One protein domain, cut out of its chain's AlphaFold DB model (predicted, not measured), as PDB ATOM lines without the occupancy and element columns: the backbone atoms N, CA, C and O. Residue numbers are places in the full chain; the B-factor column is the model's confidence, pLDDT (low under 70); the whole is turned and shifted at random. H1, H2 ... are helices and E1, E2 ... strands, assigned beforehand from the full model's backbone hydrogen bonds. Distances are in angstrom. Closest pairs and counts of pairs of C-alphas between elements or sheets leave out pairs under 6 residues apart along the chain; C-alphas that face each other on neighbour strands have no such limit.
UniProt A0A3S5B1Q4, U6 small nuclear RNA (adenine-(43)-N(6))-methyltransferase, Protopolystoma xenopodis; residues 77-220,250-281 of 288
ATOM      1  N   THR A  77     -19.246 -20.691 -18.586       90.31
ATOM      2  CA  THR A  77     -19.995 -19.574 -18.007       90.31
ATOM      3  C   THR A  77     -20.590 -19.990 -16.658       90.31
ATOM      4  O   THR A  77     -21.562 -20.742 -16.591       90.31
ATOM      5  N   VAL A  78     -20.033 -19.473 -15.560       92.94
ATOM      6  CA  VAL A  78     -20.445 -19.830 -14.184       92.94
ATOM      7  C   VAL A  78     -21.969 -19.762 -13.955       92.94
ATOM      8  O   VAL A  78     -22.513 -20.718 -13.399       92.94
ATOM      9  N   PRO A  79     -22.707 -18.733 -14.433       92.25
ATOM     10  CA  PRO A  79     -24.158 -18.668 -14.242       92.25
ATOM     11  C   PRO A  79     -24.925 -19.861 -14.813       92.25
ATOM     12  O   PRO A  79     -25.900 -20.312 -14.213       92.25
ATOM     13  N   LEU A  80     -24.490 -20.376 -15.963       90.31
ATOM     14  CA  LEU A  80     -25.143 -21.492 -16.638       90.31
ATOM     15  C   LEU A  80     -24.842 -22.811 -15.923       90.31
ATOM     16  O   LEU A  80     -25.748 -23.606 -15.692       90.31
ATOM     17  N   ARG A  81     -23.600 -22.989 -15.460       93.69
ATOM     18  CA  ARG A  81     -23.208 -24.162 -14.664       93.69
ATOM     19  C   ARG A  81     -23.933 -24.215 -13.318       93.69
ATOM     20  O   ARG A  81     -24.365 -25.283 -12.899       93.69
ATOM     21  N   MET A  82     -24.167 -23.058 -12.698       94.44
ATOM     22  CA  MET A  82     -24.947 -22.949 -11.462       94.44
ATOM     23  C   MET A  82     -26.424 -23.335 -11.643       94.44
ATOM     24  O   MET A  82     -27.005 -23.920 -10.734       94.44
ATOM     25  N   ASN A  83     -27.041 -23.073 -12.807       93.31
ATOM     26  CA  ASN A  83     -28.399 -23.574 -13.069       93.31
ATOM     27  C   ASN A  83     -28.455 -25.099 -12.956       93.31
ATOM     28  O   ASN A  83     -29.409 -25.624 -12.390       93.31
ATOM     29  N   TYR A  84     -27.434 -25.788 -13.468       91.75
ATOM     30  CA  TYR A  84     -27.408 -27.243 -13.446       91.75
ATOM     31  C   TYR A  84     -27.247 -27.783 -12.018       91.75
ATOM     32  O   TYR A  84     -28.026 -28.638 -11.606       91.75
ATOM     33  N   ILE A  85     -26.330 -27.218 -11.223       93.94
ATOM     34  CA  ILE A  85     -26.177 -27.578  -9.801       93.94
ATOM     35  C   ILE A  85     -27.506 -27.422  -9.046       93.94
ATOM     36  O   ILE A  85     -27.947 -28.344  -8.366       93.94
ATOM     37  N   LEU A  86     -28.198 -26.293  -9.223       93.69
ATOM     38  CA  LEU A  86     -29.483 -26.044  -8.562       93.69
ATOM     39  C   LEU A  86     -30.592 -26.992  -9.036       93.69
ATOM     40  O   LEU A  86     -31.440 -27.390  -8.242       93.69
ATOM     41  N   TRP A  87     -30.582 -27.384 -10.308       91.50
ATOM     42  CA  TRP A  87     -31.542 -28.357 -10.817       91.50
ATOM     43  C   TRP A  87     -31.290 -29.762 -10.260       91.50
ATOM     44  O   TRP A  87     -32.241 -30.464  -9.919       91.50
ATOM     45  N   ILE A  88     -30.023 -30.153 -10.090       89.44
ATOM     46  CA  ILE A  88     -29.661 -31.405  -9.413       89.44
ATOM     47  C   ILE A  88     -30.146 -31.385  -7.957       89.44
ATOM     48  O   ILE A  88     -30.682 -32.385  -7.491       89.44
ATOM     49  N   GLU A  89     -30.047 -30.256  -7.251       90.19
ATOM     50  CA  GLU A  89     -30.627 -30.127  -5.905       90.19
ATOM     51  C   GLU A  89     -32.142 -30.350  -5.898       90.19
ATOM     52  O   GLU A  89     -32.648 -31.099  -5.061       90.19
ATOM     53  N   ASP A  90     -32.867 -29.733  -6.837       88.69
ATOM     54  CA  ASP A  90     -34.313 -29.931  -6.969       88.69
ATOM     55  C   ASP A  90     -34.640 -31.405  -7.254       88.69
ATOM     56  O   ASP A  90     -35.580 -31.956  -6.676       88.69
ATOM     57  N   LEU A  91     -33.858 -32.059  -8.116       85.12
ATOM     58  CA  LEU A  91     -34.044 -33.464  -8.459       85.12
ATOM     59  C   LEU A  91     -33.809 -34.368  -7.242       85.12
ATOM     60  O   LEU A  91     -34.666 -35.188  -6.917       85.12
ATOM     61  N   LEU A  92     -32.691 -34.180  -6.536       82.62
ATOM     62  CA  LEU A  92     -32.352 -34.925  -5.321       82.62
ATOM     63  C   LEU A  92     -33.415 -34.747  -4.231       82.62
ATOM     64  O   LEU A  92     -33.796 -35.726  -3.594       82.62
ATOM     65  N   SER A  93     -33.961 -33.535  -4.070       81.44
ATOM     66  CA  SER A  93     -35.022 -33.251  -3.089       81.44
ATOM     67  C   SER A  93     -36.327 -34.022  -3.338       81.44
ATOM     68  O   SER A  93     -37.144 -34.170  -2.432       81.44
ATOM     69  N   ARG A  94     -36.526 -34.522  -4.564       76.81
ATOM     70  CA  ARG A  94     -37.726 -35.255  -4.989       76.81
ATOM     71  C   ARG A  94     -37.518 -36.765  -5.079       76.81
ATOM     72  O   ARG A  94     -38.475 -37.475  -5.377       76.81
ATOM     73  N   MET A  95     -36.305 -37.270  -4.843       72.31
ATOM     74  CA  MET A  95     -36.035 -38.708  -4.877       72.31
ATOM     75  C   MET A  95     -36.367 -39.364  -3.523       72.31
ATOM     76  O   MET A  95     -35.687 -39.081  -2.533       72.31
ATOM     77  N   PRO A  96     -37.340 -40.297  -3.459       59.31
ATOM     78  CA  PRO A  96     -37.770 -40.919  -2.199       59.31
ATOM     79  C   PRO A  96     -36.640 -41.661  -1.468       59.31
ATOM     80  O   PRO A  96     -36.529 -41.591  -0.246       59.31
ATOM     81  N   ASN A  97     -35.759 -42.325  -2.222       58.41
ATOM     82  CA  ASN A  97     -34.663 -43.131  -1.672       58.41
ATOM     83  C   ASN A  97     -33.499 -42.277  -1.139       58.41
ATOM     84  O   ASN A  97     -32.779 -42.722  -0.250       58.41
ATOM     85  N   VAL A  98     -33.331 -41.048  -1.642       56.97
ATOM     86  CA  VAL A  98     -32.321 -40.095  -1.146       56.97
ATOM     87  C   VAL A  98     -32.780 -39.488   0.179       56.97
ATOM     88  O   VAL A  98     -31.985 -39.373   1.107       56.97
ATOM     89  N   LEU A  99     -34.078 -39.192   0.315       52.28
ATOM     90  CA  LEU A  99     -34.678 -38.793   1.593       52.28
ATOM     91  C   LEU A  99     -34.567 -39.908   2.645       52.28
ATOM     92  O   LEU A  99     -34.212 -39.623   3.782       52.28
ATOM     93  N   TYR A 100     -34.784 -41.174   2.274       50.59
ATOM     94  CA  TYR A 100     -34.587 -42.310   3.185       50.59
ATOM     95  C   TYR A 100     -33.123 -42.440   3.655       50.59
ATOM     96  O   TYR A 100     -32.880 -42.622   4.846       50.59
ATOM     97  N   TYR A 101     -32.144 -42.275   2.755       51.34
ATOM     98  CA  TYR A 101     -30.715 -42.271   3.106       51.34
ATOM     99  C   TYR A 101     -30.312 -41.088   3.998       51.34
ATOM    100  O   TYR A 101     -29.495 -41.262   4.900       51.34
ATOM    101  N   LEU A 102     -30.898 -39.905   3.781       52.28
ATOM    102  CA  LEU A 102     -30.644 -38.711   4.595       52.28
ATOM    103  C   LEU A 102     -31.319 -38.759   5.978       52.28
ATOM    104  O   LEU A 102     -30.831 -38.102   6.893       52.28
ATOM    105  N   PHE A 103     -32.420 -39.507   6.144       49.09
ATOM    106  CA  PHE A 103     -33.210 -39.525   7.387       49.09
ATOM    107  C   PHE A 103     -33.108 -40.808   8.235       49.09
ATOM    108  O   PHE A 103     -33.394 -40.721   9.426       49.09
ATOM    109  N   ILE A 104     -32.757 -41.985   7.684       43.12
ATOM    110  CA  ILE A 104     -32.948 -43.276   8.394       43.12
ATOM    111  C   ILE A 104     -31.652 -44.053   8.711       43.12
ATOM    112  O   ILE A 104     -31.666 -44.904   9.598       43.12
ATOM    113  N   LEU A 105     -30.504 -43.756   8.091       43.16
ATOM    114  CA  LEU A 105     -29.255 -44.476   8.397       43.16
ATOM    115  C   LEU A 105     -28.395 -43.762   9.450       43.16
ATOM    116  O   LEU A 105     -27.362 -43.174   9.149       43.16
ATOM    117  N   ASP A 106     -28.796 -43.917  10.712       38.19
ATOM    118  CA  ASP A 106     -28.014 -43.603  11.922       38.19
ATOM    119  C   ASP A 106     -26.993 -44.720  12.268       38.19
ATOM    120  O   ASP A 106     -26.762 -45.065  13.427       38.19
ATOM    121  N   THR A 107     -26.390 -45.373  11.263       38.12
ATOM    122  CA  THR A 107     -25.462 -46.497  11.493       38.12
ATOM    123  C   THR A 107     -24.260 -46.490  10.546       38.12
ATOM    124  O   THR A 107     -24.298 -47.076   9.470       38.12
ATOM    125  N   LYS A 108     -23.161 -45.880  11.007       36.62
ATOM    126  CA  LYS A 108     -21.750 -46.304  10.830       36.62
ATOM    127  C   LYS A 108     -21.223 -46.711   9.434       36.62
ATOM    128  O   LYS A 108     -20.192 -47.373   9.366       36.62
ATOM    129  N   PHE A 109     -21.831 -46.266   8.340       39.22
ATOM    130  CA  PHE A 109     -21.171 -46.166   7.036       39.22
ATOM    131  C   PHE A 109     -21.134 -44.693   6.630       39.22
ATOM    132  O   PHE A 109     -22.114 -43.985   6.828       39.22
ATOM    133  N   ASP A 110     -19.959 -44.266   6.171       43.44
ATOM    134  CA  ASP A 110     -19.549 -42.934   5.712       43.44
ATOM    135  C   ASP A 110     -20.704 -41.928   5.507       43.44
ATOM    136  O   ASP A 110     -21.595 -42.140   4.688       43.44
ATOM    137  N   GLN A 111     -20.711 -40.857   6.308       45.97
ATOM    138  CA  GLN A 111     -21.799 -39.877   6.415       45.97
ATOM    139  C   GLN A 111     -22.385 -39.475   5.050       45.97
ATOM    140  O   GLN A 111     -21.688 -38.839   4.270       45.97
ATOM    141  N   GLY A 112     -23.667 -39.789   4.812       55.88
ATOM    142  CA  GLY A 112     -24.720 -38.963   4.183       55.88
ATOM    143  C   GLY A 112     -24.448 -38.098   2.938       55.88
ATOM    144  O   GLY A 112     -25.316 -37.305   2.576       55.88
ATOM    145  N   SER A 113     -23.291 -38.190   2.287       73.75
ATOM    146  CA  SER A 113     -22.907 -37.299   1.197       73.75
ATOM    147  C   SER A 113     -23.297 -37.889  -0.154       73.75
ATOM    148  O   SER A 113     -23.131 -39.076  -0.446       73.75
ATOM    149  N   ILE A 114     -23.855 -37.027  -0.998       86.19
ATOM    150  CA  ILE A 114     -24.284 -37.382  -2.343       86.19
ATOM    151  C   ILE A 114     -23.042 -37.606  -3.206       86.19
ATOM    152  O   ILE A 114     -22.334 -36.663  -3.543       86.19
ATOM    153  N   ASN A 115     -22.806 -38.857  -3.595       88.81
ATOM    154  CA  ASN A 115     -21.846 -39.223  -4.637       88.81
ATOM    155  C   ASN A 115     -22.405 -38.918  -6.033       88.81
ATOM    156  O   ASN A 115     -23.467 -39.436  -6.396       88.81
ATOM    157  N   ILE A 116     -21.673 -38.135  -6.818       91.62
ATOM    158  CA  ILE A 116     -22.008 -37.735  -8.186       91.62
ATOM    159  C   ILE A 116     -20.878 -38.154  -9.124       91.62
ATOM    160  O   ILE A 116     -19.703 -38.032  -8.788       91.62
ATOM    161  N   LEU A 117     -21.229 -38.641 -10.311       92.38
ATOM    162  CA  LEU A 117     -20.287 -38.833 -11.407       92.38
ATOM    163  C   LEU A 117     -20.420 -37.672 -12.395       92.38
ATOM    164  O   LEU A 117     -21.505 -37.481 -12.937       92.38
ATOM    165  N   ASP A 118     -19.335 -36.948 -12.662       93.88
ATOM    166  CA  ASP A 118     -19.253 -35.963 -13.746       93.88
ATOM    167  C   ASP A 118     -18.401 -36.507 -14.905       93.88
ATOM    168  O   ASP A 118     -17.211 -36.793 -14.736       93.88
ATOM    169  N   ILE A 119     -19.022 -36.691 -16.073       92.06
ATOM    170  CA  ILE A 119     -18.376 -37.214 -17.282       92.06
ATOM    171  C   ILE A 119     -17.904 -36.043 -18.145       92.06
ATOM    172  O   ILE A 119     -18.723 -35.317 -18.711       92.06
ATOM    173  N   GLY A 120     -16.585 -35.914 -18.302       91.56
ATOM    174  CA  GLY A 120     -15.971 -34.800 -19.025       91.56
ATOM    175  C   GLY A 120     -15.923 -33.536 -18.171       91.56
ATOM    176  O   GLY A 120     -16.546 -32.530 -18.507       91.56
ATOM    177  N   VAL A 121     -15.178 -33.586 -17.061       94.50
ATOM    178  CA  VAL A 121     -15.067 -32.464 -16.108       94.50
ATOM    179  C   VAL A 121     -14.440 -31.203 -16.726       94.50
ATOM    180  O   VAL A 121     -14.609 -30.094 -16.198       94.50
ATOM    181  N   GLY A 122     -13.696 -31.359 -17.828       95.06
ATOM    182  CA  GLY A 122     -12.946 -30.300 -18.490       95.06
ATOM    183  C   GLY A 122     -11.833 -29.719 -17.617       95.06
ATOM    184  O   GLY A 122     -11.694 -30.025 -16.432       95.06
ATOM    185  N   ALA A 123     -11.051 -28.797 -18.182       95.94
ATOM    186  CA  ALA A 123      -9.938 -28.162 -17.466       95.94
ATOM    187  C   ALA A 123     -10.362 -27.458 -16.166       95.94
ATOM    188  O   ALA A 123      -9.629 -27.427 -15.179       95.94
ATOM    189  N   SER A 124     -11.565 -26.884 -16.166       97.06
ATOM    190  CA  SER A 124     -12.088 -26.125 -15.031       97.06
ATOM    191  C   SER A 124     -12.509 -26.977 -13.836       97.06
ATOM    192  O   SER A 124     -12.531 -26.451 -12.728       97.06
ATOM    193  N   CYS A 125     -12.889 -28.247 -14.043       97.81
ATOM    194  CA  CYS A 125     -13.541 -29.068 -13.018       97.81
ATOM    195  C   CYS A 125     -14.757 -28.365 -12.365       97.81
ATOM    196  O   CYS A 125     -14.982 -28.445 -11.157       97.81
ATOM    197  N   ILE A 126     -15.522 -27.598 -13.153       98.12
ATOM    198  CA  ILE A 126     -16.455 -26.598 -12.614       98.12
ATOM    199  C   ILE A 126     -17.608 -27.201 -11.805       98.12
ATOM    200  O   ILE A 126     -17.958 -26.649 -10.763       98.12
ATOM    201  N   TYR A 127     -18.202 -28.313 -12.250       97.75
ATOM    202  CA  TYR A 127     -19.320 -28.916 -11.524       97.75
ATOM    203  C   TYR A 127     -18.874 -29.574 -10.217       97.75
ATOM    204  O   TYR A 127     -19.486 -29.250  -9.195       97.75
ATOM    205  N   PRO A 128     -17.794 -30.388 -10.191       97.94
ATOM    206  CA  PRO A 128     -17.276 -30.929  -8.945       97.94
ATOM    207  C   PRO A 128     -16.902 -29.845  -7.940       97.94
ATOM    208  O   PRO A 128     -17.297 -29.929  -6.780       97.94
ATOM    209  N   LEU A 129     -16.208 -28.788  -8.379       98.50
ATOM    210  CA  LEU A 129     -15.811 -27.693  -7.491       98.50
ATOM    211  C   LEU A 129     -17.019 -26.952  -6.911       98.50
ATOM    212  O   LEU A 129     -17.077 -26.736  -5.702       98.50
ATOM    213  N   LEU A 130     -17.998 -26.583  -7.746       98.12
ATOM    214  CA  LEU A 130     -19.202 -25.893  -7.277       98.12
ATOM    215  C   LEU A 130     -20.025 -26.776  -6.335       98.12
ATOM    216  O   LEU A 130     -20.407 -26.312  -5.263       98.12
ATOM    217  N   GLY A 131     -20.284 -28.028  -6.714       96.75
ATOM    218  CA  GLY A 131     -21.091 -28.953  -5.920       96.75
ATOM    219  C   GLY A 131     -20.432 -29.317  -4.590       96.75
ATOM    220  O   GLY A 131     -21.091 -29.264  -3.554       96.75
ATOM    221  N   ALA A 132     -19.127 -29.598  -4.579       96.44
ATOM    222  CA  ALA A 132     -18.400 -29.871  -3.339       96.44
ATOM    223  C   ALA A 132     -18.381 -28.637  -2.422       96.44
ATOM    224  O   ALA A 132     -18.717 -28.728  -1.245       96.44
ATOM    225  N   ARG A 133     -18.072 -27.449  -2.961       96.44
ATOM    226  CA  ARG A 133     -17.993 -26.204  -2.177       96.44
ATOM    227  C   ARG A 133     -19.338 -25.765  -1.603       96.44
ATOM    228  O   ARG A 133     -19.375 -25.254  -0.484       96.44
ATOM    229  N   LYS A 134     -20.406 -25.885  -2.393       94.94
ATOM    230  CA  LYS A 134     -21.737 -25.363  -2.064       94.94
ATOM    231  C   LYS A 134     -22.594 -26.376  -1.301       94.94
ATOM    232  O   LYS A 134     -23.384 -25.968  -0.453       94.94
ATOM    233  N   ASN A 135     -22.477 -27.661  -1.624       93.50
ATOM    234  CA  ASN A 135     -23.397 -28.703  -1.165       93.50
ATOM    235  C   ASN A 135     -22.708 -29.864  -0.440       93.50
ATOM    236  O   ASN A 135     -23.395 -30.801  -0.042       93.50
ATOM    237  N   ASP A 136     -21.383 -29.818  -0.282       92.62
ATOM    238  CA  ASP A 136     -20.585 -30.874   0.350       92.62
ATOM    239  C   ASP A 136     -20.705 -32.254  -0.335       92.62
ATOM    240  O   ASP A 136     -20.489 -33.310   0.273       92.62
ATOM    241  N   TRP A 137     -21.055 -32.242  -1.625       93.00
ATOM    242  CA  TRP A 137     -21.172 -33.433  -2.461       93.00
ATOM    243  C   TRP A 137     -19.810 -34.052  -2.762       93.00
ATOM    244  O   TRP A 137     -18.814 -33.352  -2.960       93.00
ATOM    245  N   ASN A 138     -19.806 -35.376  -2.869       93.06
ATOM    246  CA  ASN A 138     -18.669 -36.143  -3.341       93.06
ATOM    247  C   ASN A 138     -18.761 -36.309  -4.856       93.06
ATOM    248  O   ASN A 138     -19.824 -36.607  -5.400       93.06
ATOM    249  N   PHE A 139     -17.633 -36.187  -5.539       93.88
ATOM    250  CA  PHE A 139     -17.536 -36.343  -6.977       93.88
ATOM    251  C   PHE A 139     -16.508 -37.393  -7.359       93.88
ATOM    252  O   PHE A 139     -15.366 -37.382  -6.898       93.88
ATOM    253  N   VAL A 140     -16.903 -38.237  -8.303       92.31
ATOM    254  CA  VAL A 140     -15.973 -38.879  -9.223       92.31
ATOM    255  C   VAL A 140     -16.054 -38.107 -10.529       92.31
ATOM    256  O   VAL A 140     -17.139 -37.908 -11.063       92.31
ATOM    257  N   GLY A 141     -14.925 -37.633 -11.033       92.94
ATOM    258  CA  GLY A 141     -14.859 -36.892 -12.287       92.94
ATOM    259  C   GLY A 141     -14.015 -37.623 -13.315       92.94
ATOM    260  O   GLY A 141     -12.952 -38.142 -12.964       92.94
ATOM    261  N   THR A 142     -14.445 -37.653 -14.574       91.69
ATOM    262  CA  THR A 142     -13.631 -38.207 -15.662       91.69
ATOM    263  C   THR A 142     -13.256 -37.202 -16.719       91.69
ATOM    264  O   THR A 142     -13.995 -36.267 -17.009       91.69
ATOM    265  N   GLU A 143     -12.083 -37.418 -17.306       90.12
ATOM    266  CA  GLU A 143     -11.592 -36.635 -18.431       90.12
ATOM    267  C   GLU A 143     -10.714 -37.501 -19.338       90.12
ATOM    268  O   GLU A 143      -9.902 -38.299 -18.854       90.12
ATOM    269  N   ILE A 144     -10.881 -37.342 -20.649       88.50
ATOM    270  CA  ILE A 144     -10.109 -38.044 -21.679       88.50
ATOM    271  C   ILE A 144      -8.897 -37.218 -22.132       88.50
ATOM    272  O   ILE A 144      -7.852 -37.779 -22.483       88.50
ATOM    273  N   ASP A 145      -8.989 -35.885 -22.084       89.12
ATOM    274  CA  ASP A 145      -7.902 -34.995 -22.489       89.12
ATOM    275  C   ASP A 145      -6.875 -34.786 -21.377       89.12
ATOM    276  O   ASP A 145      -7.173 -34.329 -20.277       89.12
ATOM    277  N   ALA A 146      -5.612 -35.087 -21.681       89.94
ATOM    278  CA  ALA A 146      -4.525 -35.034 -20.706       89.94
ATOM    279  C   ALA A 146      -4.318 -33.633 -20.111       89.94
ATOM    280  O   ALA A 146      -3.964 -33.502 -18.936       89.94
ATOM    281  N   ARG A 147      -4.510 -32.586 -20.926       92.00
ATOM    282  CA  ARG A 147      -4.308 -31.196 -20.510       92.00
ATOM    283  C   ARG A 147      -5.455 -30.753 -19.610       92.00
ATOM    284  O   ARG A 147      -5.179 -30.289 -18.507       92.00
ATOM    285  N   SER A 148      -6.703 -30.970 -20.024       93.50
ATOM    286  CA  SER A 148      -7.889 -30.720 -19.199       93.50
ATOM    287  C   SER A 148      -7.819 -31.492 -17.880       93.50
ATOM    288  O   SER A 148      -7.989 -30.898 -16.821       93.50
ATOM    289  N   PHE A 149      -7.423 -32.766 -17.907       92.88
ATOM    290  CA  PHE A 149      -7.238 -33.570 -16.699       92.88
ATOM    291  C   PHE A 149      -6.178 -32.983 -15.751       92.88
ATOM    292  O   PHE A 149      -6.407 -32.883 -14.547       92.88
ATOM    293  N   SER A 150      -5.035 -32.540 -16.287       93.50
ATOM    294  CA  SER A 150      -3.962 -31.938 -15.481       93.50
ATOM    295  C   SER A 150      -4.412 -30.632 -14.816       93.50
ATOM    296  O   SER A 150      -4.167 -30.436 -13.626       93.50
ATOM    297  N   PHE A 151      -5.118 -29.765 -15.550       96.25
ATOM    298  CA  PHE A 151      -5.695 -28.539 -14.989       96.25
ATOM    299  C   PHE A 151      -6.778 -28.832 -13.949       96.25
ATOM    300  O   PHE A 151      -6.787 -28.200 -12.897       96.25
ATOM    301  N   ALA A 152      -7.644 -29.817 -14.198       96.56
ATOM    302  CA  ALA A 152      -8.682 -30.215 -13.257       96.56
ATOM    303  C   ALA A 152      -8.077 -30.665 -11.919       96.56
ATOM    304  O   ALA A 152      -8.526 -30.210 -10.868       96.56
ATOM    305  N   ILE A 153      -7.008 -31.473 -11.948       95.00
ATOM    306  CA  ILE A 153      -6.274 -31.882 -10.739       95.00
ATOM    307  C   ILE A 153      -5.717 -30.668  -9.994       95.00
ATOM    308  O   ILE A 153      -5.923 -30.543  -8.788       95.00
ATOM    309  N   MET A 154      -5.042 -29.756 -10.701       96.19
ATOM    310  CA  MET A 154      -4.485 -28.548 -10.084       96.19
ATOM    311  C   MET A 154      -5.575 -27.670  -9.462       96.19
ATOM    312  O   MET A 154      -5.393 -27.158  -8.360       96.19
ATOM    313  N   ASN A 155      -6.714 -27.524 -10.136       98.12
ATOM    314  CA  ASN A 155      -7.844 -26.743  -9.647       98.12
ATOM    315  C   ASN A 155      -8.492 -27.381  -8.407       98.12
ATOM    316  O   ASN A 155      -8.823 -26.664  -7.466       98.12
ATOM    317  N   VAL A 156      -8.624 -28.709  -8.346       97.12
ATOM    318  CA  VAL A 156      -9.085 -29.401  -7.126       97.12
ATOM    319  C   VAL A 156      -8.105 -29.178  -5.971       97.12
ATOM    320  O   VAL A 156      -8.528 -28.783  -4.883       97.12
ATOM    321  N   PHE A 157      -6.804 -29.345  -6.226       96.00
ATOM    322  CA  PHE A 157      -5.748 -29.179  -5.225       96.00
ATOM    323  C   PHE A 157      -5.691 -27.758  -4.647       96.00
ATOM    324  O   PHE A 157      -5.685 -27.566  -3.431       96.00
ATOM    325  N   LYS A 158      -5.735 -26.730  -5.505       96.81
ATOM    326  CA  LYS A 158      -5.754 -25.318  -5.078       96.81
ATOM    327  C   LYS A 158      -6.872 -25.001  -4.088       96.81
ATOM    328  O   LYS A 158      -6.707 -24.137  -3.230       96.81
ATOM    329  N   ASN A 159      -7.993 -25.707  -4.202       98.00
ATOM    330  CA  ASN A 159      -9.177 -25.491  -3.381       98.00
ATOM    331  C   ASN A 159      -9.291 -26.456  -2.196       98.00
ATOM    332  O   ASN A 159     -10.240 -26.326  -1.426       98.00
ATOM    333  N   ARG A 160      -8.328 -27.373  -2.013       96.31
ATOM    334  CA  ARG A 160      -8.309 -28.370  -0.928       96.31
ATOM    335  C   ARG A 160      -9.564 -29.254  -0.907       96.31
ATOM    336  O   ARG A 160     -10.186 -29.444   0.139       96.31
ATOM    337  N   LEU A 161      -9.997 -29.702  -2.086       95.56
ATOM    338  CA  LEU A 161     -11.211 -30.508  -2.273       95.56
ATOM    339  C   LEU A 161     -10.916 -31.951  -2.713       95.56
ATOM    340  O   LEU A 161     -11.807 -32.643  -3.197       95.56
ATOM    341  N   GLU A 162      -9.687 -32.429  -2.542       92.31
ATOM    342  CA  GLU A 162      -9.230 -33.762  -2.946       92.31
ATOM    343  C   GLU A 162      -9.976 -34.880  -2.217       92.31
ATOM    344  O   GLU A 162     -10.157 -35.959  -2.778       92.31
ATOM    345  N   ASP A 163     -10.420 -34.647  -0.981       88.94
ATOM    346  CA  ASP A 163     -11.208 -35.619  -0.214       88.94
ATOM    347  C   ASP A 163     -12.620 -35.788  -0.775       88.94
ATOM    348  O   ASP A 163     -13.189 -36.875  -0.699       88.94
ATOM    349  N   LYS A 164     -13.152 -34.739  -1.410       91.44
ATOM    350  CA  LYS A 164     -14.488 -34.723  -2.014       91.44
ATOM    351  C   LYS A 164     -14.468 -35.060  -3.497       91.44
ATOM    352  O   LYS A 164     -15.437 -35.619  -3.993       91.44
ATOM    353  N   ILE A 165     -13.401 -34.727  -4.221       94.06
ATOM    354  CA  ILE A 165     -13.340 -34.828  -5.681       94.06
ATOM    355  C   ILE A 165     -12.205 -35.767  -6.081       94.06
ATOM    356  O   ILE A 165     -11.023 -35.444  -5.950       94.06
ATOM    357  N   LYS A 166     -12.567 -36.926  -6.631       91.00
ATOM    358  CA  LYS A 166     -11.622 -37.909  -7.166       91.00
ATOM    359  C   LYS A 166     -11.686 -37.899  -8.688       91.00
ATOM    360  O   LYS A 166     -12.740 -38.130  -9.273       91.00
ATOM    361  N   LEU A 167     -10.554 -37.630  -9.332       90.38
ATOM    362  CA  LEU A 167     -10.465 -37.541 -10.787       90.38
ATOM    363  C   LEU A 167      -9.814 -38.789 -11.380       90.38
ATOM    364  O   LEU A 167      -8.756 -39.233 -10.927       90.38
ATOM    365  N   LEU A 168     -10.431 -39.318 -12.433       87.31
ATOM    366  CA  LEU A 168      -9.959 -40.477 -13.179       87.31
ATOM    367  C   LEU A 168      -9.717 -40.087 -14.633       87.31
ATOM    368  O   LEU A 168     -10.576 -39.506 -15.297       87.31
ATOM    369  N   ARG A 169      -8.538 -40.437 -15.144       85.69
ATOM    370  CA  ARG A 169      -8.242 -40.262 -16.561       85.69
ATOM    371  C   ARG A 169      -8.864 -41.418 -17.329       85.69
ATOM    372  O   ARG A 169      -8.440 -42.561 -17.163       85.69
ATOM    373  N   ALA A 170      -9.856 -41.117 -18.153       78.44
ATOM    374  CA  ALA A 170     -10.486 -42.107 -19.007       78.44
ATOM    375  C   ALA A 170      -9.656 -42.301 -20.284       78.44
ATOM    376  O   ALA A 170      -9.078 -41.360 -20.829       78.44
ATOM    377  N   THR A 171      -9.587 -43.538 -20.764       72.00
ATOM    378  CA  THR A 171      -9.181 -43.836 -22.140       72.00
ATOM    379  C   THR A 171     -10.430 -43.847 -23.017       72.00
ATOM    380  O   THR A 171     -11.522 -44.126 -22.516       72.00
ATOM    381  N   ASP A 172     -10.292 -43.559 -24.314       64.69
ATOM    382  CA  ASP A 172     -11.394 -43.598 -25.291       64.69
ATOM    383  C   ASP A 172     -11.811 -45.051 -25.603       64.69
ATOM    384  O   ASP A 172     -11.675 -45.572 -26.705       64.69
ATOM    385  N   SER A 173     -12.241 -45.752 -24.557       61.88
ATOM    386  CA  SER A 173     -12.646 -47.160 -24.529       61.88
ATOM    387  C   SER A 173     -14.108 -47.350 -24.934       61.88
ATOM    388  O   SER A 173     -14.617 -48.468 -24.952       61.88
ATOM    389  N   GLY A 174     -14.801 -46.254 -25.253       69.44
ATOM    390  CA  GLY A 174     -16.191 -46.263 -25.678       69.44
ATOM    391  C   GLY A 174     -17.222 -46.397 -24.557       69.44
ATOM    392  O   GLY A 174     -18.393 -46.228 -24.877       69.44
ATOM    393  N   SER A 175     -16.843 -46.627 -23.289       83.06
ATOM    394  CA  SER A 175     -17.781 -46.720 -22.153       83.06
ATOM    395  C   SER A 175     -17.657 -45.554 -21.169       83.06
ATOM    396  O   SER A 175     -16.555 -45.188 -20.757       83.06
ATOM    397  N   TYR A 176     -18.800 -45.005 -20.750       84.69
ATOM    398  CA  TYR A 176     -18.890 -43.916 -19.770       84.69
ATOM    399  C   TYR A 176     -19.104 -44.370 -18.323       84.69
ATOM    400  O   TYR A 176     -18.913 -43.574 -17.415       84.69
ATOM    401  N   LEU A 177     -19.549 -45.601 -18.080       85.00
ATOM    402  CA  LEU A 177     -19.811 -46.118 -16.727       85.00
ATOM    403  C   LEU A 177     -18.983 -47.368 -16.413       85.00
ATOM    404  O   LEU A 177     -18.676 -47.642 -15.251       85.00
ATOM    405  N   GLY A 178     -18.565 -48.111 -17.439       79.44
ATOM    406  CA  GLY A 178     -17.789 -49.339 -17.282       79.44
ATOM    407  C   GLY A 178     -16.417 -49.124 -16.658       79.44
ATOM    408  O   GLY A 178     -15.953 -49.991 -15.927       79.44
ATOM    409  N   PHE A 179     -15.799 -47.952 -16.833       73.94
ATOM    410  CA  PHE A 179     -14.539 -47.645 -16.148       73.94
ATOM    411  C   PHE A 179     -14.708 -47.503 -14.624       73.94
ATOM    412  O   PHE A 179     -13.713 -47.556 -13.906       73.94
ATOM    413  N   LEU A 180     -15.928 -47.264 -14.125       78.12
ATOM    414  CA  LEU A 180     -16.194 -47.090 -12.696       78.12
ATOM    415  C   LEU A 180     -16.631 -48.405 -12.047       78.12
ATOM    416  O   LEU A 180     -16.233 -48.709 -10.925       78.12
ATOM    417  N   PHE A 181     -17.435 -49.191 -12.767       76.69
ATOM    418  CA  PHE A 181     -18.112 -50.375 -12.229       76.69
ATOM    419  C   PHE A 181     -17.690 -51.710 -12.862       76.69
ATOM    420  O   PHE A 181     -18.176 -52.753 -12.431       76.69
ATOM    421  N   GLY A 182     -16.827 -51.704 -13.881       66.00
ATOM    422  CA  GLY A 182     -16.372 -52.912 -14.572       66.00
ATOM    423  C   GLY A 182     -15.468 -53.804 -13.715       66.00
ATOM    424  O   GLY A 182     -14.860 -53.351 -12.753       66.00
ATOM    425  N   ALA A 183     -15.360 -55.084 -14.077       54.09
ATOM    426  CA  ALA A 183     -14.610 -56.083 -13.304       54.09
ATOM    427  C   ALA A 183     -13.088 -55.809 -13.232       54.09
ATOM    428  O   ALA A 183     -12.442 -56.202 -12.263       54.09
ATOM    429  N   ASP A 184     -12.534 -55.077 -14.205       50.56
ATOM    430  CA  ASP A 184     -11.093 -54.793 -14.324       50.56
ATOM    431  C   ASP A 184     -10.651 -53.498 -13.605       50.56
ATOM    432  O   ASP A 184      -9.479 -53.101 -13.649       50.56
ATOM    433  N   THR A 185     -11.572 -52.800 -12.926       52.62
ATOM    434  CA  THR A 185     -11.291 -51.487 -12.310       52.62
ATOM    435  C   THR A 185     -10.440 -51.579 -11.047       52.62
ATOM    436  O   THR A 185      -9.738 -50.623 -10.716       52.62
ATOM    437  N   CYS A 186     -10.417 -52.744 -10.390       41.19
ATOM    438  CA  CYS A 186      -9.693 -52.962  -9.137       41.19
ATOM    439  C   CYS A 186      -8.154 -52.891  -9.286       41.19
ATOM    440  O   CYS A 186      -7.456 -52.756  -8.283       41.19
ATOM    441  N   GLY A 187      -7.611 -52.963 -10.513       38.69
ATOM    442  CA  GLY A 187      -6.161 -53.013 -10.764       38.69
ATOM    443  C   GLY A 187      -5.538 -51.810 -11.485       38.69
ATOM    444  O   GLY A 187      -4.313 -51.698 -11.504       38.69
ATOM    445  N   THR A 188      -6.333 -50.906 -12.077       41.81
ATOM    446  CA  THR A 188      -5.814 -49.986 -13.121       41.81
ATOM    447  C   THR A 188      -6.129 -48.501 -12.891       41.81
ATOM    448  O   THR A 188      -5.562 -47.636 -13.562       41.81
ATOM    449  N   LEU A 189      -6.984 -48.163 -11.920       48.69
ATOM    450  CA  LEU A 189      -7.326 -46.772 -11.612       48.69
ATOM    451  C   LEU A 189      -6.242 -46.129 -10.739       48.69
ATOM    452  O   LEU A 189      -6.328 -46.084  -9.514       48.69
ATOM    453  N   LYS A 190      -5.203 -45.596 -11.382       48.59
ATOM    454  CA  LYS A 190      -4.291 -44.658 -10.720       48.59
ATOM    455  C   LYS A 190      -5.010 -43.317 -10.574       48.59
ATOM    456  O   LYS A 190      -5.128 -42.575 -11.553       48.59
ATOM    457  N   SER A 191      -5.464 -42.978  -9.367       49.12
ATOM    458  CA  SER A 191      -5.738 -41.577  -9.041       49.12
ATOM    459  C   SER A 191      -4.420 -40.819  -9.155       49.12
ATOM    460  O   SER A 191      -3.462 -41.113  -8.440       49.12
ATOM    461  N   HIS A 192      -4.337 -39.883 -10.093       50.78
ATOM    462  CA  HIS A 192      -3.150 -39.052 -10.231       50.78
ATOM    463  C   HIS A 192      -3.361 -37.783  -9.404       50.78
ATOM    464  O   HIS A 192      -4.009 -36.847  -9.853       50.78
ATOM    465  N   SER A 193      -2.812 -37.745  -8.193       43.66
ATOM    466  CA  SER A 193      -2.466 -36.483  -7.532       43.66
ATOM    467  C   SER A 193      -1.100 -36.049  -8.084       43.66
ATOM    468  O   SER A 193      -0.113 -36.763  -7.904       43.66
ATOM    469  N   VAL A 194      -1.034 -34.948  -8.834       46.81
ATOM    470  CA  VAL A 194       0.214 -34.458  -9.462       46.81
ATOM    471  C   VAL A 194       1.124 -33.783  -8.402       46.81
ATOM    472  O   VAL A 194       0.597 -33.283  -7.410       46.81
ATOM    473  N   PRO A 195       2.473 -33.773  -8.558       45.94
ATOM    474  CA  PRO A 195       3.446 -33.262  -7.569       45.94
ATOM    475  C   PRO A 195       3.502 -31.711  -7.504       45.94
ATOM    476  O   PRO A 195       3.020 -31.077  -8.442       45.94
ATOM    477  N   PRO A 196       4.125 -31.077  -6.471       44.59
ATOM    478  CA  PRO A 196       5.227 -31.581  -5.651       44.59
ATOM    479  C   PRO A 196       4.899 -31.625  -4.149       44.59
ATOM    480  O   PRO A 196       5.438 -30.852  -3.373       44.59
ATOM    481  N   CYS A 197       4.042 -32.537  -3.706       34.03
ATOM    482  CA  CYS A 197       4.129 -33.108  -2.359       34.03
ATOM    483  C   CYS A 197       3.195 -34.312  -2.294       34.03
ATOM    484  O   CYS A 197       2.027 -34.199  -2.643       34.03
ATOM    485  N   SER A 198       3.738 -35.454  -1.869       38.91
ATOM    486  CA  SER A 198       3.007 -36.671  -1.490       38.91
ATOM    487  C   SER A 198       1.957 -37.167  -2.491       38.91
ATOM    488  O   SER A 198       0.777 -36.843  -2.406       38.91
ATOM    489  N   ILE A 199       2.373 -38.069  -3.383       42.88
ATOM    490  CA  ILE A 199       1.435 -39.006  -4.003       42.88
ATOM    491  C   ILE A 199       0.789 -39.787  -2.854       42.88
ATOM    492  O   ILE A 199       1.455 -40.615  -2.228       42.88
ATOM    493  N   SER A 200      -0.489 -39.541  -2.570       41.91
ATOM    494  CA  SER A 200      -1.260 -40.499  -1.789       41.91
ATOM    495  C   SER A 200      -1.444 -41.722  -2.681       41.91
ATOM    496  O   SER A 200      -2.330 -41.766  -3.528       41.91
ATOM    497  N   MET A 201      -0.567 -42.715  -2.518       45.47
ATOM    498  CA  MET A 201      -0.651 -44.039  -3.149       45.47
ATOM    499  C   MET A 201      -1.850 -44.856  -2.628       45.47
ATOM    500  O   MET A 201      -1.892 -46.072  -2.787       45.47
ATOM    501  N   THR A 202      -2.819 -44.216  -1.971       50.09
ATOM    502  CA  THR A 202      -4.056 -44.857  -1.539       50.09
ATOM    503  C   THR A 202      -4.815 -45.329  -2.775       50.09
ATOM    504  O   THR A 202      -5.119 -44.495  -3.634       50.09
ATOM    505  N   PRO A 203      -5.131 -46.630  -2.883       60.59
ATOM    506  CA  PRO A 203      -5.953 -47.140  -3.967       60.59
ATOM    507  C   PRO A 203      -7.262 -46.354  -4.016       60.59
ATOM    508  O   PRO A 203      -7.934 -46.205  -2.995       60.59
ATOM    509  N   PHE A 204      -7.619 -45.826  -5.186       68.38
ATOM    510  CA  PHE A 204      -8.937 -45.237  -5.361       68.38
ATOM    511  C   PHE A 204      -9.973 -46.357  -5.288       68.38
ATOM    512  O   PHE A 204     -10.007 -47.239  -6.145       68.38
ATOM    513  N   ILE A 205     -10.808 -46.315  -4.254       69.62
ATOM    514  CA  ILE A 205     -11.956 -47.203  -4.122       69.62
ATOM    515  C   ILE A 205     -13.155 -46.429  -4.673       69.62
ATOM    516  O   ILE A 205     -13.567 -45.446  -4.051       69.62
ATOM    517  N   PRO A 206     -13.698 -46.807  -5.844       70.00
ATOM    518  CA  PRO A 206     -14.873 -46.140  -6.373       70.00
ATOM    519  C   PRO A 206     -16.056 -46.315  -5.419       70.00
ATOM    520  O   PRO A 206     -16.196 -47.375  -4.798       70.00
ATOM    521  N   PRO A 207     -16.943 -45.310  -5.318       75.50
ATOM    522  CA  PRO A 207     -18.158 -45.459  -4.542       75.50
ATOM    523  C   PRO A 207     -18.970 -46.636  -5.085       75.50
ATOM    524  O   PRO A 207     -19.098 -46.846  -6.296       75.50
ATOM    525  N   THR A 208     -19.547 -47.416  -4.176       75.12
ATOM    526  CA  THR A 208     -20.407 -48.541  -4.549       75.12
ATOM    527  C   THR A 208     -21.679 -48.064  -5.243       75.12
ATOM    528  O   THR A 208     -22.232 -48.809  -6.048       75.12
ATOM    529  N   TYR A 209     -22.101 -46.821  -4.997       82.69
ATOM    530  CA  TYR A 209     -23.296 -46.224  -5.572       82.69
ATOM    531  C   TYR A 209     -23.086 -44.751  -5.948       82.69
ATOM    532  O   TYR A 209     -22.529 -43.975  -5.165       82.69
ATOM    533  N   ILE A 210     -23.565 -44.370  -7.133       85.75
ATOM    534  CA  ILE A 210     -23.580 -42.989  -7.635       85.75
ATOM    535  C   ILE A 210     -25.026 -42.497  -7.678       85.75
ATOM    536  O   ILE A 210     -25.842 -43.066  -8.388       85.75
ATOM    537  N   HIS A 211     -25.366 -41.422  -6.973       86.12
ATOM    538  CA  HIS A 211     -26.742 -40.909  -6.924       86.12
ATOM    539  C   HIS A 211     -27.143 -40.182  -8.208       86.12
ATOM    540  O   HIS A 211     -28.287 -40.286  -8.648       86.12
ATOM    541  N   ILE A 212     -26.202 -39.439  -8.791       89.19
ATOM    542  CA  ILE A 212     -26.403 -38.635  -9.995       89.19
ATOM    543  C   ILE A 212     -25.243 -38.886 -10.939       89.19
ATOM    544  O   ILE A 212     -24.082 -38.808 -10.543       89.19
ATOM    545  N   VAL A 213     -25.567 -39.134 -12.201       90.44
ATOM    546  CA  VAL A 213     -24.603 -39.002 -13.290       90.44
ATOM    547  C   VAL A 213     -24.925 -37.706 -14.012       90.44
ATOM    548  O   VAL A 213     -26.081 -37.487 -14.374       90.44
ATOM    549  N   MET A 214     -23.915 -36.867 -14.196       91.44
ATOM    550  CA  MET A 214     -23.985 -35.629 -14.953       91.44
ATOM    551  C   MET A 214     -22.899 -35.593 -16.026       91.44
ATOM    552  O   MET A 214     -21.877 -36.269 -15.937       91.44
ATOM    553  N   ALA A 215     -23.165 -34.826 -17.073       90.50
ATOM    554  CA  ALA A 215     -22.242 -34.573 -18.164       90.50
ATOM    555  C   ALA A 215     -22.623 -33.247 -18.825       90.50
ATOM    556  O   ALA A 215     -23.799 -32.868 -18.810       90.50
ATOM    557  N   ASN A 216     -21.652 -32.587 -19.449       88.50
ATOM    558  CA  ASN A 216     -21.912 -31.588 -20.480       88.50
ATOM    559  C   ASN A 216     -21.403 -32.139 -21.818       88.50
ATOM    560  O   ASN A 216     -20.208 -32.017 -22.093       88.50
ATOM    561  N   PRO A 217     -22.264 -32.799 -22.609       84.81
ATOM    562  CA  PRO A 217     -21.814 -33.561 -23.761       84.81
ATOM    563  C   PRO A 217     -21.234 -32.659 -24.858       84.81
ATOM    564  O   PRO A 217     -21.675 -31.518 -25.021       84.81
ATOM    565  N   PRO A 218     -20.290 -33.174 -25.661       83.94
ATOM    566  CA  PRO A 218     -19.920 -32.535 -26.915       83.94
ATOM    567  C   PRO A 218     -21.147 -32.454 -27.835       83.94
ATOM    568  O   PRO A 218     -21.841 -33.446 -28.059       83.94
ATOM    569  N   PHE A 219     -21.410 -31.258 -28.358       82.81
ATOM    570  CA  PHE A 219     -22.639 -30.966 -29.099       82.81
ATOM    571  C   PHE A 219     -22.648 -31.539 -30.509       82.81
ATOM    572  O   PHE A 219     -23.664 -32.053 -30.971       82.81
ATOM    573  N   PHE A 220     -21.516 -31.436 -31.196       81.88
ATOM    574  CA  PHE A 220     -21.458 -31.581 -32.641       81.88
ATOM    575  C   PHE A 220     -20.985 -32.968 -33.055       81.88
ATOM    576  O   PHE A 220     -20.147 -33.582 -32.393       81.88
ATOM    577  N   GLU A 250     -14.030 -31.622 -26.707       76.88
ATOM    578  CA  GLU A 250     -15.016 -30.979 -25.823       76.88
ATOM    579  C   GLU A 250     -16.240 -30.486 -26.611       76.88
ATOM    580  O   GLU A 250     -17.312 -30.300 -26.039       76.88
ATOM    581  N   SER A 251     -16.096 -30.257 -27.923       80.50
ATOM    582  CA  SER A 251     -17.181 -29.788 -28.790       80.50
ATOM    583  C   SER A 251     -17.753 -30.864 -29.711       80.50
ATOM    584  O   SER A 251     -18.919 -30.744 -30.087       80.50
ATOM    585  N   GLN A 252     -16.979 -31.899 -30.059       83.69
ATOM    586  CA  GLN A 252     -17.344 -32.907 -31.056       83.69
ATOM    587  C   GLN A 252     -17.232 -34.343 -30.529       83.69
ATOM    588  O   GLN A 252     -16.250 -34.707 -29.883       83.69
ATOM    589  N   ALA A 253     -18.203 -35.183 -30.886       82.94
ATOM    590  CA  ALA A 253     -18.146 -36.635 -30.724       82.94
ATOM    591  C   ALA A 253     -18.900 -37.337 -31.861       82.94
ATOM    592  O   ALA A 253     -19.834 -36.759 -32.408       82.94
ATOM    593  N   PRO A 254     -18.569 -38.596 -32.205       83.31
ATOM    594  CA  PRO A 254     -19.290 -39.330 -33.243       83.31
ATOM    595  C   PRO A 254     -20.807 -39.379 -32.990       83.31
ATOM    596  O   PRO A 254     -21.266 -39.940 -31.994       83.31
ATOM    597  N   GLY A 255     -21.583 -38.802 -33.914       83.88
ATOM    598  CA  GLY A 255     -23.044 -38.685 -33.808       83.88
ATOM    599  C   GLY A 255     -23.542 -37.616 -32.823       83.88
ATOM    600  O   GLY A 255     -24.727 -37.601 -32.489       83.88
ATOM    601  N   GLY A 256     -22.639 -36.744 -32.371       86.50
ATOM    602  CA  GLY A 256     -22.911 -35.577 -31.544       86.50
ATOM    603  C   GLY A 256     -23.547 -35.914 -30.203       86.50
ATOM    604  O   GLY A 256     -23.422 -37.024 -29.669       86.50
ATOM    605  N   GLU A 257     -24.275 -34.938 -29.676       84.94
ATOM    606  CA  GLU A 257     -24.911 -35.037 -28.367       84.94
ATOM    607  C   GLU A 257     -25.922 -36.199 -28.283       84.94
ATOM    608  O   GLU A 257     -26.011 -36.892 -27.266       84.94
ATOM    609  N   VAL A 258     -26.639 -36.477 -29.377       86.81
ATOM    610  CA  VAL A 258     -27.665 -37.527 -29.431       86.81
ATOM    611  C   VAL A 258     -27.041 -38.900 -29.198       86.81
ATOM    612  O   VAL A 258     -27.495 -39.646 -28.326       86.81
ATOM    613  N   CYS A 259     -25.975 -39.234 -29.927       88.25
ATOM    614  CA  CYS A 259     -25.291 -40.512 -29.743       88.25
ATOM    615  C   CYS A 259     -24.629 -40.618 -28.366       88.25
ATOM    616  O   CYS A 259     -24.666 -41.701 -27.769       88.25
ATOM    617  N   PHE A 260     -24.079 -39.517 -27.843       88.94
ATOM    618  CA  PHE A 260     -23.533 -39.473 -26.485       88.94
ATOM    619  C   PHE A 260     -24.598 -39.873 -25.455       88.94
ATOM    620  O   PHE A 260     -24.407 -40.818 -24.684       88.94
ATOM    621  N   ALA A 261     -25.759 -39.216 -25.470       87.62
ATOM    622  CA  ALA A 261     -26.805 -39.488 -24.490       87.62
ATOM    623  C   ALA A 261     -27.485 -40.839 -24.694       87.62
ATOM    624  O   ALA A 261     -27.787 -41.516 -23.714       87.62
ATOM    625  N   MET A 262     -27.686 -41.278 -25.941       88.12
ATOM    626  CA  MET A 262     -28.197 -42.624 -26.215       88.12
ATOM    627  C   MET A 262     -27.272 -43.697 -25.647       88.12
ATOM    628  O   MET A 262     -27.747 -44.709 -25.131       88.12
ATOM    629  N   ARG A 263     -25.953 -43.500 -25.742       88.12
ATOM    630  CA  ARG A 263     -24.987 -44.422 -25.150       88.12
ATOM    631  C   ARG A 263     -25.057 -44.393 -23.629       88.12
ATOM    632  O   ARG A 263     -25.186 -45.456 -23.030       88.12
ATOM    633  N   LEU A 264     -25.067 -43.208 -23.018       87.88
ATOM    634  CA  LEU A 264     -25.198 -43.083 -21.565       87.88
ATOM    635  C   LEU A 264     -26.501 -43.717 -21.045       87.88
ATOM    636  O   LEU A 264     -26.481 -44.419 -20.039       87.88
ATOM    637  N   ALA A 265     -27.611 -43.549 -21.767       87.06
ATOM    638  CA  ALA A 265     -28.895 -44.174 -21.451       87.06
ATOM    639  C   ALA A 265     -28.885 -45.704 -21.624       87.06
ATOM    640  O   ALA A 265     -29.592 -46.414 -20.919       87.06
ATOM    641  N   LYS A 266     -28.095 -46.247 -22.555       88.44
ATOM    642  CA  LYS A 266     -27.917 -47.703 -22.679       88.44
ATOM    643  C   LYS A 266     -27.072 -48.255 -21.537       88.44
ATOM    644  O   LYS A 266     -27.434 -49.267 -20.948       88.44
ATOM    645  N   GLU A 267     -25.966 -47.592 -21.213       87.44
ATOM    646  CA  GLU A 267     -25.098 -48.003 -20.108       87.44
ATOM    647  C   GLU A 267     -25.806 -47.887 -18.756       87.44
ATOM    648  O   GLU A 267     -25.610 -48.740 -17.891       87.44
ATOM    649  N   SER A 268     -26.685 -46.900 -18.579       86.69
ATOM    650  CA  SER A 268     -27.447 -46.771 -17.340       86.69
ATOM    651  C   SER A 268     -28.375 -47.954 -17.072       86.69
ATOM    652  O   SER A 268     -28.567 -48.322 -15.918       86.69
ATOM    653  N   LEU A 269     -28.906 -48.595 -18.117       85.69
ATOM    654  CA  LEU A 269     -29.702 -49.814 -17.971       85.69
ATOM    655  C   LEU A 269     -28.855 -51.001 -17.498       85.69
ATOM    656  O   LEU A 269     -29.351 -51.830 -16.737       85.69
ATOM    657  N   VAL A 270     -27.585 -51.066 -17.915       86.69
ATOM    658  CA  VAL A 270     -26.635 -52.109 -17.493       86.69
ATOM    659  C   VAL A 270     -26.240 -51.921 -16.028       86.69
ATOM    660  O   VAL A 270     -26.219 -52.885 -15.268       86.69
ATOM    661  N   TYR A 271     -25.980 -50.680 -15.610       83.94
ATOM    662  CA  TYR A 271     -25.528 -50.346 -14.253       83.94
ATOM    663  C   TYR A 271     -26.647 -49.837 -13.335       83.94
ATOM    664  O   TYR A 271     -26.364 -49.184 -12.333       83.94
ATOM    665  N   ARG A 272     -27.912 -50.144 -13.646       80.88
ATOM    666  CA  ARG A 272     -29.107 -49.601 -12.968       80.88
ATOM    667  C   ARG A 272     -29.133 -49.793 -11.447       80.88
ATOM    668  O   ARG A 272     -29.750 -49.004 -10.747       80.88
ATOM    669  N   ASP A 273     -28.456 -50.824 -10.943       80.19
ATOM    670  CA  ASP A 273     -28.394 -51.144  -9.509       80.19
ATOM    671  C   ASP A 273     -27.241 -50.408  -8.791       80.19
ATOM    672  O   ASP A 273     -27.123 -50.451  -7.568       80.19
ATOM    673  N   ARG A 274     -26.374 -49.722  -9.547       80.88
ATOM    674  CA  ARG A 274     -25.180 -48.996  -9.070       80.88
ATOM    675  C   ARG A 274     -25.286 -47.481  -9.260       80.88
ATOM    676  O   ARG A 274     -24.443 -46.740  -8.752       80.88
ATOM    677  N   ILE A 275     -26.309 -47.027  -9.980       78.50
ATOM    678  CA  ILE A 275     -26.592 -45.615 -10.218       78.50
ATOM    679  C   ILE A 275     -28.023 -45.275  -9.794       78.50
ATOM    680  O   ILE A 275     -28.944 -46.078  -9.935       78.50
ATOM    681  N   GLY A 276     -28.217 -44.065  -9.282       69.88
ATOM    682  CA  GLY A 276     -29.524 -43.490  -9.011       69.88
ATOM    683  C   GLY A 276     -30.377 -43.411 -10.265       69.88
ATOM    684  O   GLY A 276     -29.875 -43.204 -11.368       69.88
ATOM    685  N   GLN A 277     -31.698 -43.508 -10.085       57.72
ATOM    686  CA  GLN A 277     -32.665 -43.326 -11.176       57.72
ATOM    687  C   GLN A 277     -32.562 -41.933 -11.835       57.72
ATOM    688  O   GLN A 277     -33.089 -41.728 -12.923       57.72
ATOM    689  N   GLY A 278     -31.859 -40.978 -11.212       52.38
ATOM    690  CA  GLY A 278     -31.528 -39.674 -11.783       52.38
ATOM    691  C   GLY A 278     -30.275 -39.683 -12.654       52.38
ATOM    692  O   GLY A 278     -29.330 -38.943 -12.378       52.38
ATOM    693  N   VAL A 279     -30.265 -40.475 -13.728       52.62
ATOM    694  CA  VAL A 279     -29.293 -40.261 -14.809       52.62
ATOM    695  C   VAL A 279     -29.687 -38.975 -15.519       52.62
ATOM    696  O   VAL A 279     -30.589 -38.946 -16.355       52.62
ATOM    697  N   SER A 280     -29.037 -37.888 -15.131       50.09
ATOM    698  CA  SER A 280     -29.245 -36.571 -15.700       50.09
ATOM    699  C   SER A 280     -28.216 -36.360 -16.806       50.09
ATOM    700  O   SER A 280     -27.124 -35.851 -16.581       50.09
ATOM    701  N   ALA A 281     -28.557 -36.733 -18.036       48.09
ATOM    702  CA  ALA A 281     -27.892 -36.160 -19.200       48.09
ATOM    703  C   ALA A 281     -28.619 -34.851 -19.527       48.09
ATOM    704  O   ALA A 281     -29.671 -34.883 -20.163       48.09
TER     705      ALA A 281
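This is residues 77 to 220 and 250 to 281 of the 288 residues of the protein "U6 small nuclear RNA (adenine-(43)-N(6))-methyltransferase" of Protopolystoma xenopodis (UniProt A0A3S5B1Q4). A strongly twisted sheet of five parallel strands forms the core, with H1, H3 and H4 covering one face and H6 packed on the other, over E4 and E5; these are three layers, helices on both faces of a sheet. H2 lies toward one end, and residues 104 to 110, of which 104 belongs to H2, stick out. The printed part has 176 residues with six named helices and five named strands, in the order H1 H2 E1 H3 E2 H4 E3 H5 E4 H6 E5; across the sheet the order is E3 E2 E1 E4 E5, and the class is mixed. It is compact and rounded, with a radius of gyration of the C-alphas of 15.8 A and spans of 42 by 42 by 38 A.

H1, residues 78 to 93, begins at C-alpha 78 (-20.445, -19.830, -14.184) and measures 22.7 A. H2 is residues 96 to 104, E1 115 to 119, H3 126 to 135, E2 138 to 143 with 16.7 A, and H4 146 to 158 with 18.4 A. E3 is residues 165 to 169, H5 178 to 181 and E4 210 to 215. H6, residues 256 to 270, measures 22.0 A, and E5, residues 275 to 279, ends at C-alpha 279 (-29.293, -40.261, -14.809).

In the sheet, backbone N and O atoms are within hydrogen-bond range across each pair of neighbour strands, among them N 166 and O 139 at 2.8 A for E3 and E2, N 118 and O 140 at 2.9 A for E1 and E2, N 117 and O 212 at 2.9 A for E1 and E4, and N 276 and O 210 at 2.7 A for E5 and E4. E1, H3, E2 and E2, H4, E3 are strand-helix-strand units, parallel neighbour strands with a helix between, and E3, H5, E4 is a split one, with E2 and E1 between its strands; the three crossovers are right-handed. H3 lies over E2 and E1 at a height over the sheet of 8.9 A, its closest C-alphas to E2 being Pro 128 and Phe 139, 5.8 A apart. H1 touches H3 with residues 81 to 85 alone, the closest C-alphas being Ile 85 and Gly 131, 6.5 A apart, at a steep tilt of 51 degrees. H2 and H5 only graze the sheet. Every O i to N i+4 pair is within hydrogen-bond range in H2, H3 and H4, 11 of 12 in H1 and 9 of 11 in H6; H5 is too short for such a pair.

The C-alphas farthest apart, of Thr 107 and Phe 220, are 46.8 A apart. Residues 221 to 249 are not printed, and C-alphas 220 and 250 are 9.4 A apart across this cut. Of the links printed whole, H5 to E4 is long, with 28 residues. The pLDDT is under 70 at residues 96 to 112, 172 to 174, 182 to 205 and 276 to 281.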